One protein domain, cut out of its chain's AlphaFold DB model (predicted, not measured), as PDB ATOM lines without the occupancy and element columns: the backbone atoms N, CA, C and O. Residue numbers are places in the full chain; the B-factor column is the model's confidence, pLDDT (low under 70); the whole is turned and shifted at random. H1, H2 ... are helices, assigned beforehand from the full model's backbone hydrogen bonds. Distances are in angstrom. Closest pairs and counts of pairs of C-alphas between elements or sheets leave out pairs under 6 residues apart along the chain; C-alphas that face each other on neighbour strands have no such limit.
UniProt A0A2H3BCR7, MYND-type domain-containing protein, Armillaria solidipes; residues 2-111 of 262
ATOM      1  N   THR A   2     146.277 242.344 194.958       53.53
ATOM      2  CA  THR A   2     145.606 241.322 194.124       53.53
ATOM      3  C   THR A   2     144.876 241.923 192.920       53.53
ATOM      4  O   THR A   2     144.996 241.385 191.830       53.53
ATOM      5  N   PHE A   3     144.232 243.084 193.086       57.47
ATOM      6  CA  PHE A   3     143.560 243.817 192.001       57.47
ATOM      7  C   PHE A   3     144.519 244.424 190.958       57.47
ATOM      8  O   PHE A   3     144.202 244.471 189.776       57.47
ATOM      9  N   LEU A   4     145.709 244.871 191.380       56.28
ATOM     10  CA  LEU A   4     146.745 245.374 190.471       56.28
ATOM     11  C   LEU A   4     147.412 244.215 189.728       56.28
ATOM     12  O   LEU A   4     147.603 244.302 188.526       56.28
ATOM     13  N   CYS A   5     147.705 243.104 190.408       54.00
ATOM     14  CA  CYS A   5     148.254 241.911 189.762       54.00
ATOM     15  C   CYS A   5     147.250 241.266 188.801       54.00
ATOM     16  O   CYS A   5     147.648 240.853 187.720       54.00
ATOM     17  N   SER A   6     145.957 241.215 189.142       58.00
ATOM     18  CA  SER A   6     144.925 240.702 188.236       58.00
ATOM     19  C   SER A   6     144.695 241.627 187.039       58.00
ATOM     20  O   SER A   6     144.596 241.131 185.918       58.00
ATOM     21  N   ALA A   7     144.696 242.950 187.239       59.31
ATOM     22  CA  ALA A   7     144.644 243.923 186.147       59.31
ATOM     23  C   ALA A   7     145.863 243.785 185.222       59.31
ATOM     24  O   ALA A   7     145.697 243.614 184.020       59.31
ATOM     25  N   LEU A   8     147.073 243.718 185.787       57.62
ATOM     26  CA  LEU A   8     148.305 243.474 185.033       57.62
ATOM     27  C   LEU A   8     148.285 242.122 184.308       57.62
ATOM     28  O   LEU A   8     148.782 242.022 183.193       57.62
ATOM     29  N   TYR A   9     147.697 241.081 184.898       55.34
ATOM     30  CA  TYR A   9     147.622 239.748 184.300       55.34
ATOM     31  C   TYR A   9     146.659 239.687 183.102       55.34
ATOM     32  O   TYR A   9     146.991 239.118 182.052       55.34
ATOM     33  N   VAL A  10     145.477 240.296 183.240       59.44
ATOM     34  CA  VAL A  10     144.502 240.440 182.148       59.44
ATOM     35  C   VAL A  10     145.081 241.332 181.051       59.44
ATOM     36  O   VAL A  10     145.020 240.962 179.877       59.44
ATOM     37  N   ASP A  11     145.747 242.424 181.425       56.28
ATOM     38  CA  ASP A  11     146.406 243.322 180.482       56.28
ATOM     39  C   ASP A  11     147.553 242.640 179.752       56.28
ATOM     40  O   ASP A  11     147.629 242.778 178.544       56.28
ATOM     41  N   ILE A  12     148.405 241.845 180.403       55.16
ATOM     42  CA  ILE A  12     149.482 241.121 179.712       55.16
ATOM     43  C   ILE A  12     148.904 240.100 178.730       55.16
ATOM     44  O   ILE A  12     149.422 239.975 177.624       55.16
ATOM     45  N   SER A  13     147.821 239.404 179.089       54.50
ATOM     46  CA  SER A  13     147.157 238.428 178.211       54.50
ATOM     47  C   SER A  13     146.485 239.088 177.001       54.50
ATOM     48  O   SER A  13     146.568 238.563 175.889       54.50
ATOM     49  N   LEU A  14     145.883 240.267 177.184       52.72
ATOM     50  CA  LEU A  14     145.299 241.074 176.106       52.72
ATOM     51  C   LEU A  14     146.365 241.822 175.286       52.72
ATOM     52  O   LEU A  14     146.217 241.980 174.073       52.72
ATOM     53  N   ALA A  15     147.467 242.207 175.923       47.34
ATOM     54  CA  ALA A  15     148.629 242.856 175.335       47.34
ATOM     55  C   ALA A  15     149.565 241.861 174.634       47.34
ATOM     56  O   ALA A  15     150.514 242.276 173.992       47.34
ATOM     57  N   VAL A  16     149.314 240.548 174.632       47.09
ATOM     58  CA  VAL A  16     150.026 239.662 173.683       47.09
ATOM     59  C   VAL A  16     149.564 239.908 172.236       47.09
ATOM     60  O   VAL A  16     150.261 239.529 171.296       47.09
ATOM     61  N   LYS A  17     148.447 240.624 172.009       58.41
ATOM     62  CA  LYS A  17     148.219 241.275 170.709       58.41
ATOM     63  C   LYS A  17     149.356 242.278 170.492       58.41
ATOM     64  O   LYS A  17     149.544 243.109 171.373       58.41
ATOM     65  N   PRO A  18     150.102 242.219 169.370       55.03
ATOM     66  CA  PRO A  18     151.382 242.906 169.205       55.03
ATOM     67  C   PRO A  18     151.301 244.344 169.716       55.03
ATOM     68  O   PRO A  18     150.646 245.192 169.105       55.03
ATOM     69  N   ILE A  19     151.909 244.579 170.884       54.38
ATOM     70  CA  ILE A  19     151.797 245.819 171.652       54.38
ATOM     71  C   ILE A  19     152.347 246.938 170.783       54.38
ATOM     72  O   ILE A  19     153.554 247.140 170.692       54.38
ATOM     73  N   ARG A  20     151.460 247.708 170.151       57.47
ATOM     74  CA  ARG A  20     151.839 248.942 169.449       57.47
ATOM     75  C   ARG A  20     152.223 250.070 170.412       57.47
ATOM     76  O   ARG A  20     152.608 251.147 169.972       57.47
ATOM     77  N   HIS A  21     152.160 249.833 171.718       67.12
ATOM     78  CA  HIS A  21     152.351 250.846 172.745       67.12
ATOM     79  C   HIS A  21     153.573 250.528 173.612       67.12
ATOM     80  O   HIS A  21     153.444 250.087 174.750       67.12
ATOM     81  N   GLY A  22     154.779 250.797 173.103       74.00
ATOM     82  CA  GLY A  22     156.010 250.710 173.908       74.00
ATOM     83  C   GLY A  22     155.973 251.558 175.192       74.00
ATOM     84  O   GLY A  22     156.678 251.256 176.151       74.00
ATOM     85  N   GLN A  23     155.094 252.565 175.249       80.12
ATOM     86  CA  GLN A  23     154.781 253.319 176.465       80.12
ATOM     87  C   GLN A  23     154.186 252.440 177.574       80.12
ATOM     88  O   GLN A  23     154.615 252.569 178.714       80.12
ATOM     89  N   LEU A  24     153.273 251.512 177.256       85.19
ATOM     90  CA  LEU A  24     152.676 250.615 178.252       85.19
ATOM     91  C   LEU A  24     153.722 249.677 178.850       85.19
ATOM     92  O   LEU A  24     153.774 249.523 180.063       85.19
ATOM     93  N   LEU A  25     154.606 249.111 178.022       87.12
ATOM     94  CA  LEU A  25     155.702 248.260 178.499       87.12
ATOM     95  C   LEU A  25     156.684 249.028 179.389       87.12
ATOM     96  O   LEU A  25     157.120 248.512 180.413       87.12
ATOM     97  N   ARG A  26     157.004 250.278 179.039       87.75
ATOM     98  CA  ARG A  26     157.818 251.146 179.899       87.75
ATOM     99  C   ARG A  26     157.134 251.402 181.240       87.75
ATOM    100  O   ARG A  26     157.787 251.269 182.272       87.75
ATOM    101  N   SER A  27     155.852 251.761 181.227       89.94
ATOM    102  CA  SER A  27     155.078 251.975 182.451       89.94
ATOM    103  C   SER A  27     155.014 250.703 183.293       89.94
ATOM    104  O   SER A  27     155.265 250.772 184.487       89.94
ATOM    105  N   LEU A  28     154.795 249.542 182.672       90.31
ATOM    106  CA  LEU A  28     154.780 248.239 183.338       90.31
ATOM    107  C   LEU A  28     156.105 247.933 184.043       90.31
ATOM    108  O   LEU A  28     156.107 247.600 185.225       90.31
ATOM    109  N   LEU A  29     157.235 248.080 183.343       92.00
ATOM    110  CA  LEU A  29     158.558 247.839 183.926       92.00
ATOM    111  C   LEU A  29     158.854 248.804 185.081       92.00
ATOM    112  O   LEU A  29     159.429 248.399 186.087       92.00
ATOM    113  N   ARG A  30     158.426 250.068 184.977       92.25
ATOM    114  CA  ARG A  30     158.541 251.027 186.084       92.25
ATOM    115  C   ARG A  30     157.650 250.654 187.262       92.25
ATOM    116  O   ARG A  30     158.122 250.719 188.389       92.25
ATOM    117  N   SER A  31     156.415 250.216 187.024       90.69
ATOM    118  CA  SER A  31     155.524 249.747 188.090       90.69
ATOM    119  C   SER A  31     156.117 248.550 188.830       90.69
ATOM    120  O   SER A  31     156.068 248.520 190.052       90.69
ATOM    121  N   VAL A  32     156.746 247.607 188.119       90.38
ATOM    122  CA  VAL A  32     157.488 246.491 188.735       90.38
ATOM    123  C   VAL A  32     158.583 247.000 189.679       90.38
ATOM    124  O   VAL A  32     158.700 246.507 190.799       90.38
ATOM    125  N   ILE A  33     159.350 248.011 189.262       91.81
ATOM    126  CA  ILE A  33     160.418 248.610 190.077       91.81
ATOM    127  C   ILE A  33     159.853 249.332 191.303       91.81
ATOM    128  O   ILE A  33     160.357 249.133 192.404       91.81
ATOM    129  N   VAL A  34     158.804 250.142 191.129       91.31
ATOM    130  CA  VAL A  34     158.154 250.875 192.229       91.31
ATOM    131  C   VAL A  34     157.599 249.900 193.265       91.31
ATOM    132  O   VAL A  34     157.872 250.045 194.451       91.31
ATOM    133  N   VAL A  35     156.903 248.852 192.821       89.00
ATOM    134  CA  VAL A  35     156.378 247.817 193.720       89.00
ATOM    135  C   VAL A  35     157.506 247.094 194.460       89.00
ATOM    136  O   VAL A  35     157.382 246.843 195.657       89.00
ATOM    137  N   ALA A  36     158.607 246.768 193.777       88.94
ATOM    138  CA  ALA A  36     159.764 246.148 194.419       88.94
ATOM    139  C   ALA A  36     160.437 247.079 195.445       88.94
ATOM    140  O   ALA A  36     161.036 246.600 196.405       88.94
ATOM    141  N   GLN A  37     160.337 248.399 195.265       89.69
ATOM    142  CA  GLN A  37     160.910 249.386 196.178       89.69
ATOM    143  C   GLN A  37     160.122 249.523 197.481       89.69
ATOM    144  O   GLN A  37     160.729 249.734 198.529       89.69
ATOM    145  N   GLU A  38     158.792 249.429 197.432       88.19
ATOM    146  CA  GLU A  38     157.928 249.790 198.562       88.19
ATOM    147  C   GLU A  38     157.996 248.840 199.769       88.19
ATOM    148  O   GLU A  38     157.330 249.132 200.755       88.19
ATOM    149  N   GLN A  39     158.795 247.756 199.729       67.75
ATOM    150  CA  GLN A  39     159.027 246.795 200.829       67.75
ATOM    151  C   GLN A  39     157.842 246.696 201.799       67.75
ATOM    152  O   GLN A  39     157.971 246.926 203.002       67.75
ATOM    153  N   SER A  40     156.647 246.427 201.268       65.94
ATOM    154  CA  SER A  40     155.469 246.401 202.122       65.94
ATOM    155  C   SER A  40     155.558 245.153 203.000       65.94
ATOM    156  O   SER A  40     155.598 244.051 202.448       65.94
ATOM    157  N   PRO A  41     155.520 245.274 204.340       64.19
ATOM    158  CA  PRO A  41     155.508 244.118 205.239       64.19
ATOM    159  C   PRO A  41     154.270 243.222 205.044       64.19
ATOM    160  O   PRO A  41     154.204 242.131 205.598       64.19
ATOM    161  N   VAL A  42     153.291 243.673 204.250       65.81
ATOM    162  CA  VAL A  42     152.050 242.957 203.931       65.81
ATOM    163  C   VAL A  42     152.190 242.073 202.680       65.81
ATOM    164  O   VAL A  42     151.380 241.171 202.472       65.81
ATOM    165  N   LEU A  43     153.199 242.297 201.828       65.69
ATOM    166  CA  LEU A  43     153.424 241.468 200.642       65.69
ATOM    167  C   LEU A  43     154.182 240.197 201.028       65.69
ATOM    168  O   LEU A  43     155.406 240.179 201.133       65.69
ATOM    169  N   THR A  44     153.442 239.107 201.207       66.44
ATOM    170  CA  THR A  44     154.012 237.765 201.325       66.44
ATOM    171  C   THR A  44     154.524 237.305 199.952       66.44
ATOM    172  O   THR A  44     153.816 236.617 199.218       66.44
ATOM    173  N   GLY A  45     155.741 237.723 199.596       79.25
ATOM    174  CA  GLY A  45     156.511 237.209 198.456       79.25
ATOM    175  C   GLY A  45     156.450 238.032 197.163       79.25
ATOM    176  O   GLY A  45     155.567 238.864 196.945       79.25
ATOM    177  N   TYR A  46     157.424 237.773 196.285       89.69
ATOM    178  CA  TYR A  46     157.588 238.434 194.983       89.69
ATOM    179  C   TYR A  46     156.974 237.660 193.804       89.69
ATOM    180  O   TYR A  46     157.113 238.081 192.656       89.69
ATOM    181  N   GLU A  47     156.256 236.569 194.076       89.81
ATOM    182  CA  GLU A  47     155.736 235.613 193.087       89.81
ATOM    183  C   GLU A  47     154.990 236.268 191.916       89.81
ATOM    184  O   GLU A  47     155.287 236.011 190.751       89.81
ATOM    185  N   SER A  48     154.059 237.185 192.195       88.19
ATOM    186  CA  SER A  48     153.297 237.864 191.138       88.19
ATOM    187  C   SER A  48     154.180 238.742 190.247       88.19
ATOM    188  O   SER A  48     153.937 238.850 189.046       88.19
ATOM    189  N   ILE A  49     155.210 239.375 190.816       90.56
ATOM    190  CA  ILE A  49     156.151 240.212 190.063       90.56
ATOM    191  C   ILE A  49     157.047 239.329 189.198       90.56
ATOM    192  O   ILE A  49     157.245 239.624 188.020       90.56
ATOM    193  N   ILE A  50     157.543 238.230 189.768       92.69
ATOM    194  CA  ILE A  50     158.332 237.215 189.065       92.69
ATOM    195  C   ILE A  50     157.542 236.681 187.867       92.69
ATOM    196  O   ILE A  50     158.027 236.747 186.739       92.69
ATOM    197  N   ALA A  51     156.282 236.289 188.073       91.06
ATOM    198  CA  ALA A  51     155.410 235.808 187.007       91.06
ATOM    199  C   ALA A  51     155.223 236.841 185.879       91.06
ATOM    200  O   ALA A  51     155.229 236.484 184.697       91.06
ATOM    201  N   VAL A  52     155.096 238.132 186.215       90.38
ATOM    202  CA  VAL A  52     155.030 239.219 185.222       90.38
ATOM    203  C   VAL A  52     156.341 239.334 184.436       90.38
ATOM    204  O   VAL A  52     156.304 239.391 183.205       90.38
ATOM    205  N   ILE A  53     157.493 239.339 185.115       92.94
ATOM    206  CA  ILE A  53     158.821 239.415 184.484       92.94
ATOM    207  C   ILE A  53     159.036 238.227 183.535       92.94
ATOM    208  O   ILE A  53     159.425 238.410 182.376       92.94
ATOM    209  N   ASP A  54     158.715 237.018 183.982       92.12
ATOM    210  CA  ASP A  54     158.873 235.800 183.193       92.12
ATOM    211  C   ASP A  54     157.967 235.812 181.960       92.12
ATOM    212  O   ASP A  54     158.388 235.448 180.853       92.12
ATOM    213  N   ARG A  55     156.734 236.312 182.110       90.50
ATOM    214  CA  ARG A  55     155.785 236.452 181.004       90.50
ATOM    215  C   ARG A  55     156.261 237.462 179.961       90.50
ATOM    216  O   ARG A  55     156.166 237.166 178.770       90.50
ATOM    217  N   ILE A  56     156.839 238.593 180.379       90.00
ATOM    218  CA  ILE A  56     157.505 239.544 179.468       90.00
ATOM    219  C   ILE A  56     158.605 238.823 178.676       90.00
ATOM    220  O   ILE A  56     158.693 238.970 177.452       90.00
ATOM    221  N   GLY A  57     159.388 237.969 179.342       90.00
ATOM    222  CA  GLY A  57     160.400 237.132 178.700       90.00
ATOM    223  C   GLY A  57     159.830 236.195 177.625       90.00
ATOM    224  O   GLY A  57     160.439 236.037 176.567       90.00
ATOM    225  N   VAL A  58     158.658 235.590 177.843       88.31
ATOM    226  CA  VAL A  58     157.970 234.760 176.828       88.31
ATOM    227  C   VAL A  58     157.507 235.603 175.637       88.31
ATOM    228  O   VAL A  58     157.612 235.175 174.488       88.31
ATOM    229  N   CYS A  59     157.047 236.828 175.876       87.81
ATOM    230  CA  CYS A  59     156.584 237.723 174.818       87.81
ATOM    231  C   CYS A  59     157.710 238.229 173.892       87.81
ATOM    232  O   CYS A  59     157.415 238.735 172.808       87.81
ATOM    233  N   CYS A  60     158.983 238.040 174.255       89.81
ATOM    234  CA  CYS A  60     160.149 238.407 173.439       89.81
ATOM    235  C   CYS A  60     160.313 237.581 172.150       89.81
ATOM    236  O   CYS A  60     161.217 237.856 171.364       89.81
ATOM    237  N   MET A  61     159.460 236.577 171.919       88.94
ATOM    238  CA  MET A  61     159.398 235.861 170.638       88.94
ATOM    239  C   MET A  61     158.845 236.745 169.512       88.94
ATOM    240  O   MET A  61     159.184 236.553 168.351       88.94
ATOM    241  N   TRP A  62     158.026 237.744 169.844       88.56
ATOM    242  CA  TRP A  62     157.424 238.645 168.866       88.56
ATOM    243  C   TRP A  62     158.306 239.873 168.681       88.56
ATOM    244  O   TRP A  62     158.526 240.622 169.635       88.56
ATOM    245  N   TRP A  63     158.782 240.122 167.461       90.12
ATOM    246  CA  TRP A  63     159.707 241.228 167.202       90.12
ATOM    247  C   TRP A  63     159.182 242.617 167.613       90.12
ATOM    248  O   TRP A  63     159.937 243.354 168.256       90.12
ATOM    249  N   PRO A  64     157.914 243.000 167.355       88.12
ATOM    250  CA  PRO A  64     157.403 244.301 167.790       88.12
ATOM    251  C   PRO A  64     157.471 244.461 169.312       88.12
ATOM    252  O   PRO A  64     157.882 245.509 169.814       88.12
ATOM    253  N   THR A  65     157.140 243.392 170.041       88.31
ATOM    254  CA  THR A  65     157.216 243.345 171.501       88.31
ATOM    255  C   THR A  65     158.663 243.397 171.978       88.31
ATOM    256  O   THR A  65     158.988 244.212 172.837       88.31
ATOM    257  N   LEU A  66     159.557 242.610 171.379       92.88
ATOM    258  CA  LEU A  66     160.987 242.623 171.684       92.88
ATOM    259  C   LEU A  66     161.592 244.021 171.500       92.88
ATOM    260  O   LEU A  66     162.238 244.538 172.407       92.88
ATOM    261  N   ARG A  67     161.330 244.678 170.364       92.62
ATOM    262  CA  ARG A  67     161.785 246.049 170.086       92.62
ATOM    263  C   ARG A  67     161.275 247.040 171.132       92.62
ATOM    264  O   ARG A  67     162.029 247.911 171.581       92.62
ATOM    265  N   ALA A  68     160.005 246.923 171.514       90.81
ATOM    266  CA  ALA A  68     159.411 247.769 172.538       90.81
ATOM    267  C   ALA A  68     160.066 247.546 173.912       90.81
ATOM    268  O   ALA A  68     160.396 248.524 174.580       90.81
ATOM    269  N   ILE A  69     160.341 246.292 174.290       92.62
ATOM    270  CA  ILE A  69     161.041 245.951 175.537       92.62
ATOM    271  C   ILE A  69     162.479 246.479 175.519       92.62
ATOM    272  O   ILE A  69     162.872 247.153 176.462       92.62
ATOM    273  N   VAL A  70     163.245 246.274 174.439       95.06
ATOM    274  CA  VAL A  70     164.608 246.827 174.293       95.06
ATOM    275  C   VAL A  70     164.603 248.347 174.481       95.06
ATOM    276  O   VAL A  70     165.443 248.899 175.188       95.06
ATOM    277  N   THR A  71     163.635 249.035 173.874       93.81
ATOM    278  CA  THR A  71     163.483 250.493 174.003       93.81
ATOM    279  C   THR A  71     163.117 250.900 175.429       93.81
ATOM    280  O   THR A  71     163.626 251.898 175.941       93.81
ATOM    281  N   ALA A  72     162.238 250.139 176.081       92.81
ATOM    282  CA  ALA A  72     161.837 250.384 177.456       92.81
ATOM    283  C   ALA A  72     163.009 250.169 178.428       92.81
ATOM    284  O   ALA A  72     163.289 251.068 179.219       92.81
ATOM    285  N   LEU A  73     163.757 249.069 178.302       94.12
ATOM    286  CA  LEU A  73     164.951 248.779 179.104       94.12
ATOM    287  C   LEU A  73     166.019 249.869 178.962       94.12
ATOM    288  O   LEU A  73     166.526 250.351 179.968       94.12
ATOM    289  N   LYS A  74     166.297 250.339 177.737       94.00
ATOM    290  CA  LYS A  74     167.239 251.451 177.491       94.00
ATOM    291  C   LYS A  74     166.813 252.776 178.132       94.00
ATOM    292  O   LYS A  74     167.649 253.651 178.319       94.00
ATOM    293  N   SER A  75     165.522 252.946 178.416       93.19
ATOM    294  CA  SER A  75     164.978 254.161 179.033       93.19
ATOM    295  C   SER A  75     164.894 254.111 180.560       93.19
ATOM    296  O   SER A  75     164.510 255.109 181.172       93.19
ATOM    297  N   LEU A  76     165.202 252.963 181.167       92.69
ATOM    298  CA  LEU A  76     165.309 252.837 182.617       92.69
ATOM    299  C   LEU A  76     166.658 253.387 183.078       92.69
ATOM    300  O   LEU A  76     167.691 253.154 182.448       92.69
ATOM    301  N   ARG A  77     166.650 254.117 184.191       90.88
ATOM    302  CA  ARG A  77     167.877 254.612 184.821       90.88
ATOM    303  C   ARG A  77     168.591 253.465 185.537       90.88
ATOM    304  O   ARG A  77     167.953 252.513 185.989       90.88
ATOM    305  N   LYS A  78     169.918 253.549 185.673       91.56
ATOM    306  CA  LYS A  78     170.702 252.508 186.363       91.56
ATOM    307  C   LYS A  78     170.256 252.355 187.816       91.56
ATOM    308  O   LYS A  78     170.176 251.245 188.319       91.56
ATOM    309  N   GLU A  79     169.918 253.458 188.467       90.12
ATOM    310  CA  GLU A  79     169.484 253.499 189.862       90.12
ATOM    311  C   GLU A  79     168.134 252.791 190.052       90.12
ATOM    312  O   GLU A  79     167.924 252.125 191.062       90.12
ATOM    313  N   GLU A  80     167.244 252.876 189.056       88.44
ATOM    314  CA  GLU A  80     165.937 252.210 189.073       88.44
ATOM    315  C   GLU A  80     166.099 250.684 189.035       88.44
ATOM    316  O   GLU A  80     165.417 249.964 189.761       88.44
ATOM    317  N   THR A  81     167.041 250.163 188.243       89.38
ATOM    318  CA  THR A  81     167.254 248.710 188.139       89.38
ATOM    319  C   THR A  81     168.022 248.128 189.325       89.38
ATOM    320  O   THR A  81     167.828 246.957 189.647       89.38
ATOM    321  N   GLN A  82     168.824 248.931 190.039       92.25
ATOM    322  CA  GLN A  82     169.522 248.489 191.255       92.25
ATOM    323  C   GLN A  82     168.566 248.020 192.357       92.25
ATOM    324  O   GLN A  82     168.935 247.157 193.148       92.25
ATOM    325  N   ILE A  83     167.332 248.538 192.403       88.75
ATOM    326  CA  ILE A  83     166.311 248.103 193.369       88.75
ATOM    327  C   ILE A  83     166.014 246.608 193.195       88.75
ATOM    328  O   ILE A  83     166.048 245.856 194.167       88.75
ATOM    329  N   LEU A  84     165.820 246.157 191.954       87.19
ATOM    330  CA  LEU A  84     165.547 244.750 191.647       87.19
ATOM    331  C   LEU A  84     166.732 243.840 191.991       87.19
ATOM    332  O   LEU A  84     166.539 242.681 192.343       87.19
ATOM    333  N   LEU A  85     167.960 244.366 191.937       88.31
ATOM    334  CA  LEU A  85     169.178 243.608 192.238       88.31
ATOM    335  C   LEU A  85     169.403 243.370 193.740       88.31
ATOM    336  O   LEU A  85     170.203 242.501 194.092       88.31
ATOM    337  N   LYS A  86     168.706 244.103 194.618       90.62
ATOM    338  CA  LYS A  86     168.790 243.922 196.079       90.62
ATOM    339  C   LYS A  86     168.033 242.689 196.574       90.62
ATOM    340  O   LYS A  86     168.348 242.177 197.643       90.62
ATOM    341  N   HIS A  87     167.061 242.205 195.806       89.69
ATOM    342  CA  HIS A  87     166.222 241.064 196.163       89.69
ATOM    343  C   HIS A  87     166.635 239.845 195.332       89.69
ATOM    344  O   HIS A  87     166.516 239.877 194.113       89.69
ATOM    345  N   ALA A  88     167.139 238.782 195.969       90.06
ATOM    346  CA  ALA A  88     167.751 237.647 195.265       90.06
ATOM    347  C   ALA A  88     166.806 236.963 194.254       90.06
ATOM    348  O   ALA A  88     167.217 236.685 193.128       90.06
ATOM    349  N   GLU A  89     165.543 236.758 194.633       89.31
ATOM    350  CA  GLU A  89     164.521 236.122 193.789       89.31
ATOM    351  C   GLU A  89     164.177 236.990 192.570       89.31
ATOM    352  O   GLU A  89     164.316 236.552 191.427       89.31
ATOM    353  N   LEU A  90     163.833 238.265 192.799       91.50
ATOM    354  CA  LEU A  90     163.574 239.228 191.723       91.50
ATOM    355  C   LEU A  90     164.783 239.398 190.806       91.50
ATOM    356  O   LEU A  90     164.628 239.486 189.589       91.50
ATOM    357  N   ARG A  91     165.990 239.435 191.380       93.06
ATOM    358  CA  ARG A  91     167.242 239.564 190.640       93.06
ATOM    359  C   ARG A  91     167.412 238.424 189.647       93.06
ATOM    360  O   ARG A  91     167.798 238.694 188.512       93.06
ATOM    361  N   ALA A  92     167.146 237.182 190.049       93.81
ATOM    362  CA  ALA A  92     167.292 236.026 189.172       93.81
ATOM    363  C   ALA A  92     166.364 236.131 187.951       93.81
ATOM    364  O   ALA A  92     166.850 236.124 186.815       93.81
ATOM    365  N   SER A  93     165.061 236.332 188.173       94.12
ATOM    366  CA  SER A  93     164.077 236.465 187.089       94.12
ATOM    367  C   SER A  93     164.327 237.701 186.223       94.12
ATOM    368  O   SER A  93     164.270 237.629 184.994       94.12
ATOM    369  N   TRP A  94     164.685 238.838 186.831       95.62
ATOM    370  CA  TRP A  94     165.028 240.059 186.101       95.62
ATOM    371  C   TRP A  94     166.225 239.855 185.171       95.62
ATOM    372  O   TRP A  94     166.138 240.157 183.981       95.62
ATOM    373  N   LEU A  95     167.334 239.314 185.688       95.19
ATOM    374  CA  LEU A  95     168.532 239.056 184.888       95.19
ATOM    375  C   LEU A  95     168.260 238.032 183.783       95.19
ATOM    376  O   LEU A  95     168.747 238.200 182.666       95.19
ATOM    377  N   GLN A  96     167.453 237.005 184.059       94.69
ATOM    378  CA  GLN A  96     167.045 236.032 183.051       94.69
ATOM    379  C   GLN A  96     166.227 236.684 181.928       94.69
ATOM    380  O   GLN A  96     166.461 236.400 180.751       94.69
ATOM    381  N   MET A  97     165.288 237.568 182.271       95.50
ATOM    382  CA  MET A  97     164.482 238.304 181.299       95.50
ATOM    383  C   MET A  97     165.342 239.257 180.461       95.50
ATOM    384  O   MET A  97     165.254 239.208 179.234       95.50
ATOM    385  N   VAL A  98     166.229 240.044 181.083       95.94
ATOM    386  CA  VAL A  98     167.152 240.951 180.372       95.94
ATOM    387  C   VAL A  98     168.064 240.175 179.426       95.94
ATOM    388  O   VAL A  98     168.120 240.501 178.243       95.94
ATOM    389  N   ARG A  99     168.699 239.097 179.901       95.62
ATOM    390  CA  ARG A  99     169.539 238.232 179.063       95.62
ATOM    391  C   ARG A  99     168.758 237.677 177.875       95.62
ATOM    392  O   ARG A  99     169.236 237.719 176.749       95.62
ATOM    393  N   LYS A 100     167.527 237.204 178.100       94.44
ATOM    394  CA  LYS A 100     166.664 236.714 177.019       94.44
ATOM    395  C   LYS A 100     166.352 237.825 176.012       94.44
ATOM    396  O   LYS A 100     166.406 237.571 174.815       94.44
ATOM    397  N   VAL A 101     166.046 239.044 176.454       95.38
ATOM    398  CA  VAL A 101     165.822 240.191 175.555       95.38
ATOM    399  C   VAL A 101     167.070 240.488 174.720       95.38
ATOM    400  O   VAL A 101     166.966 240.674 173.507       95.38
ATOM    401  N   GLU A 102     168.246 240.502 175.343       96.00
ATOM    402  CA  GLU A 102     169.522 240.752 174.671       96.00
ATOM    403  C   GLU A 102     169.850 239.663 173.648       96.00
ATOM    404  O   GLU A 102     170.058 239.987 172.480       96.00
ATOM    405  N   ASP A 103     169.795 238.389 174.047       94.12
ATOM    406  CA  ASP A 103     170.042 237.236 173.175       94.12
ATOM    407  C   ASP A 103     169.131 237.284 171.942       94.12
ATOM    408  O   ASP A 103     169.574 237.111 170.806       94.12
ATOM    409  N   ARG A 104     167.839 237.571 172.142       94.31
ATOM    410  CA  ARG A 104     166.858 237.651 171.051       94.31
ATOM    411  C   ARG A 104     167.077 238.874 170.170       94.31
ATOM    412  O   ARG A 104     166.915 238.774 168.956       94.31
ATOM    413  N   SER A 105     167.460 240.012 170.748       95.31
ATOM    414  CA  SER A 105     167.778 241.219 169.981       95.31
ATOM    415  C   SER A 105     169.038 241.023 169.140       95.31
ATOM    416  O   SER A 105     169.070 241.457 167.990       95.31
ATOM    417  N   GLN A 106     170.067 240.376 169.687       94.06
ATOM    418  CA  GLN A 106     171.278 240.023 168.949       94.06
ATOM    419  C   GLN A 106     170.957 239.030 167.836       94.06
ATOM    420  O   GLN A 106     171.393 239.222 166.702       94.06
ATOM    421  N   LEU A 107     170.126 238.029 168.131       91.75
ATOM    422  CA  LEU A 107     169.683 237.059 167.142       91.75
ATOM    423  C   LEU A 107     168.950 237.739 165.982       91.75
ATOM    424  O   LEU A 107     169.293 237.498 164.827       91.75
ATOM    425  N   HIS A 108     168.012 238.643 166.278       91.81
ATOM    426  CA  HIS A 108     167.344 239.452 165.259       91.81
ATOM    427  C   HIS A 108     168.351 240.265 164.429       91.81
ATOM    428  O   HIS A 108     168.267 240.279 163.207       91.81
ATOM    429  N   ASN A 109     169.329 240.921 165.060       91.19
ATOM    430  CA  ASN A 109     170.338 241.712 164.342       91.19
ATOM    431  C   ASN A 109     171.271 240.851 163.473       91.19
ATOM    432  O   ASN A 109     171.767 241.324 162.453       91.19
ATOM    433  N   SER A 110     171.508 239.596 163.863       90.38
ATOM    434  CA  SER A 110     172.274 238.624 163.074       90.38
ATOM    435  C   SER A 110     171.467 238.001 161.931       90.38
ATOM    436  O   SER A 110     172.045 237.443 160.994       90.38
ATOM    437  N   MET A 111     170.134 238.096 161.989       88.62
ATOM    438  CA  MET A 111     169.248 237.562 160.969       88.62
ATOM    439  C   MET A 111     169.430 238.361 159.679       88.62
ATOM    440  O   MET A 111     168.972 239.495 159.543       88.62
TER     441      MET A 111
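This is residues 2 to 111 of the 262 residues of the protein "MYND-type domain-containing protein" of Armillaria solidipes (UniProt A0A2H3BCR7). Helices H6, H3 and H1 run side by side the same way in a row, and H2, H4 and H5 lie over one side of it, H4 slanting across H6. The printed part has 110 residues with six named helices, H1 to H6 in chain order, and no named strand: all helix, compact, radius of gyration of the C-alphas 13.6 A, spans 46 by 28 by 19 A.

H6, residues 88 to 110, is 32.5 A long, from C-alpha 88 at (167.751, 237.647, 195.265). H1 is residues 2 to 14, from C-alpha 2 at (145.606, 241.322, 194.124); H2 22 to 37, 22.8 A; H3 47 to 59; H4 63 to 74; H5 78 to 85.

H6 touches H3 at a shallow tilt of 6 degrees, closest C-alphas Gly 57 and Met 97, 5.0 A. H1 touches H3, closest C-alphas Cys 5 and Ser 48, 6.6 A. H2 touches H4 with residues 22 to 29 alone, closest C-alphas Gly 22 and Ala 68, 4.7 A. H5 and H6 touch only at the corner, closest C-alphas Leu 85 and Arg 91, 4.8 A. Every O i to N i+4 pair is within hydrogen-bond range in H1, H2, H3, H4 and H6, and 2 of 4 in H5.

The farthest C-alphas, Pro 41 and Met 111, are 46.8 A apart. The printed part has no cut and no long link; pLDDT is under 70 in residues 2 to 21 and 39 to 44.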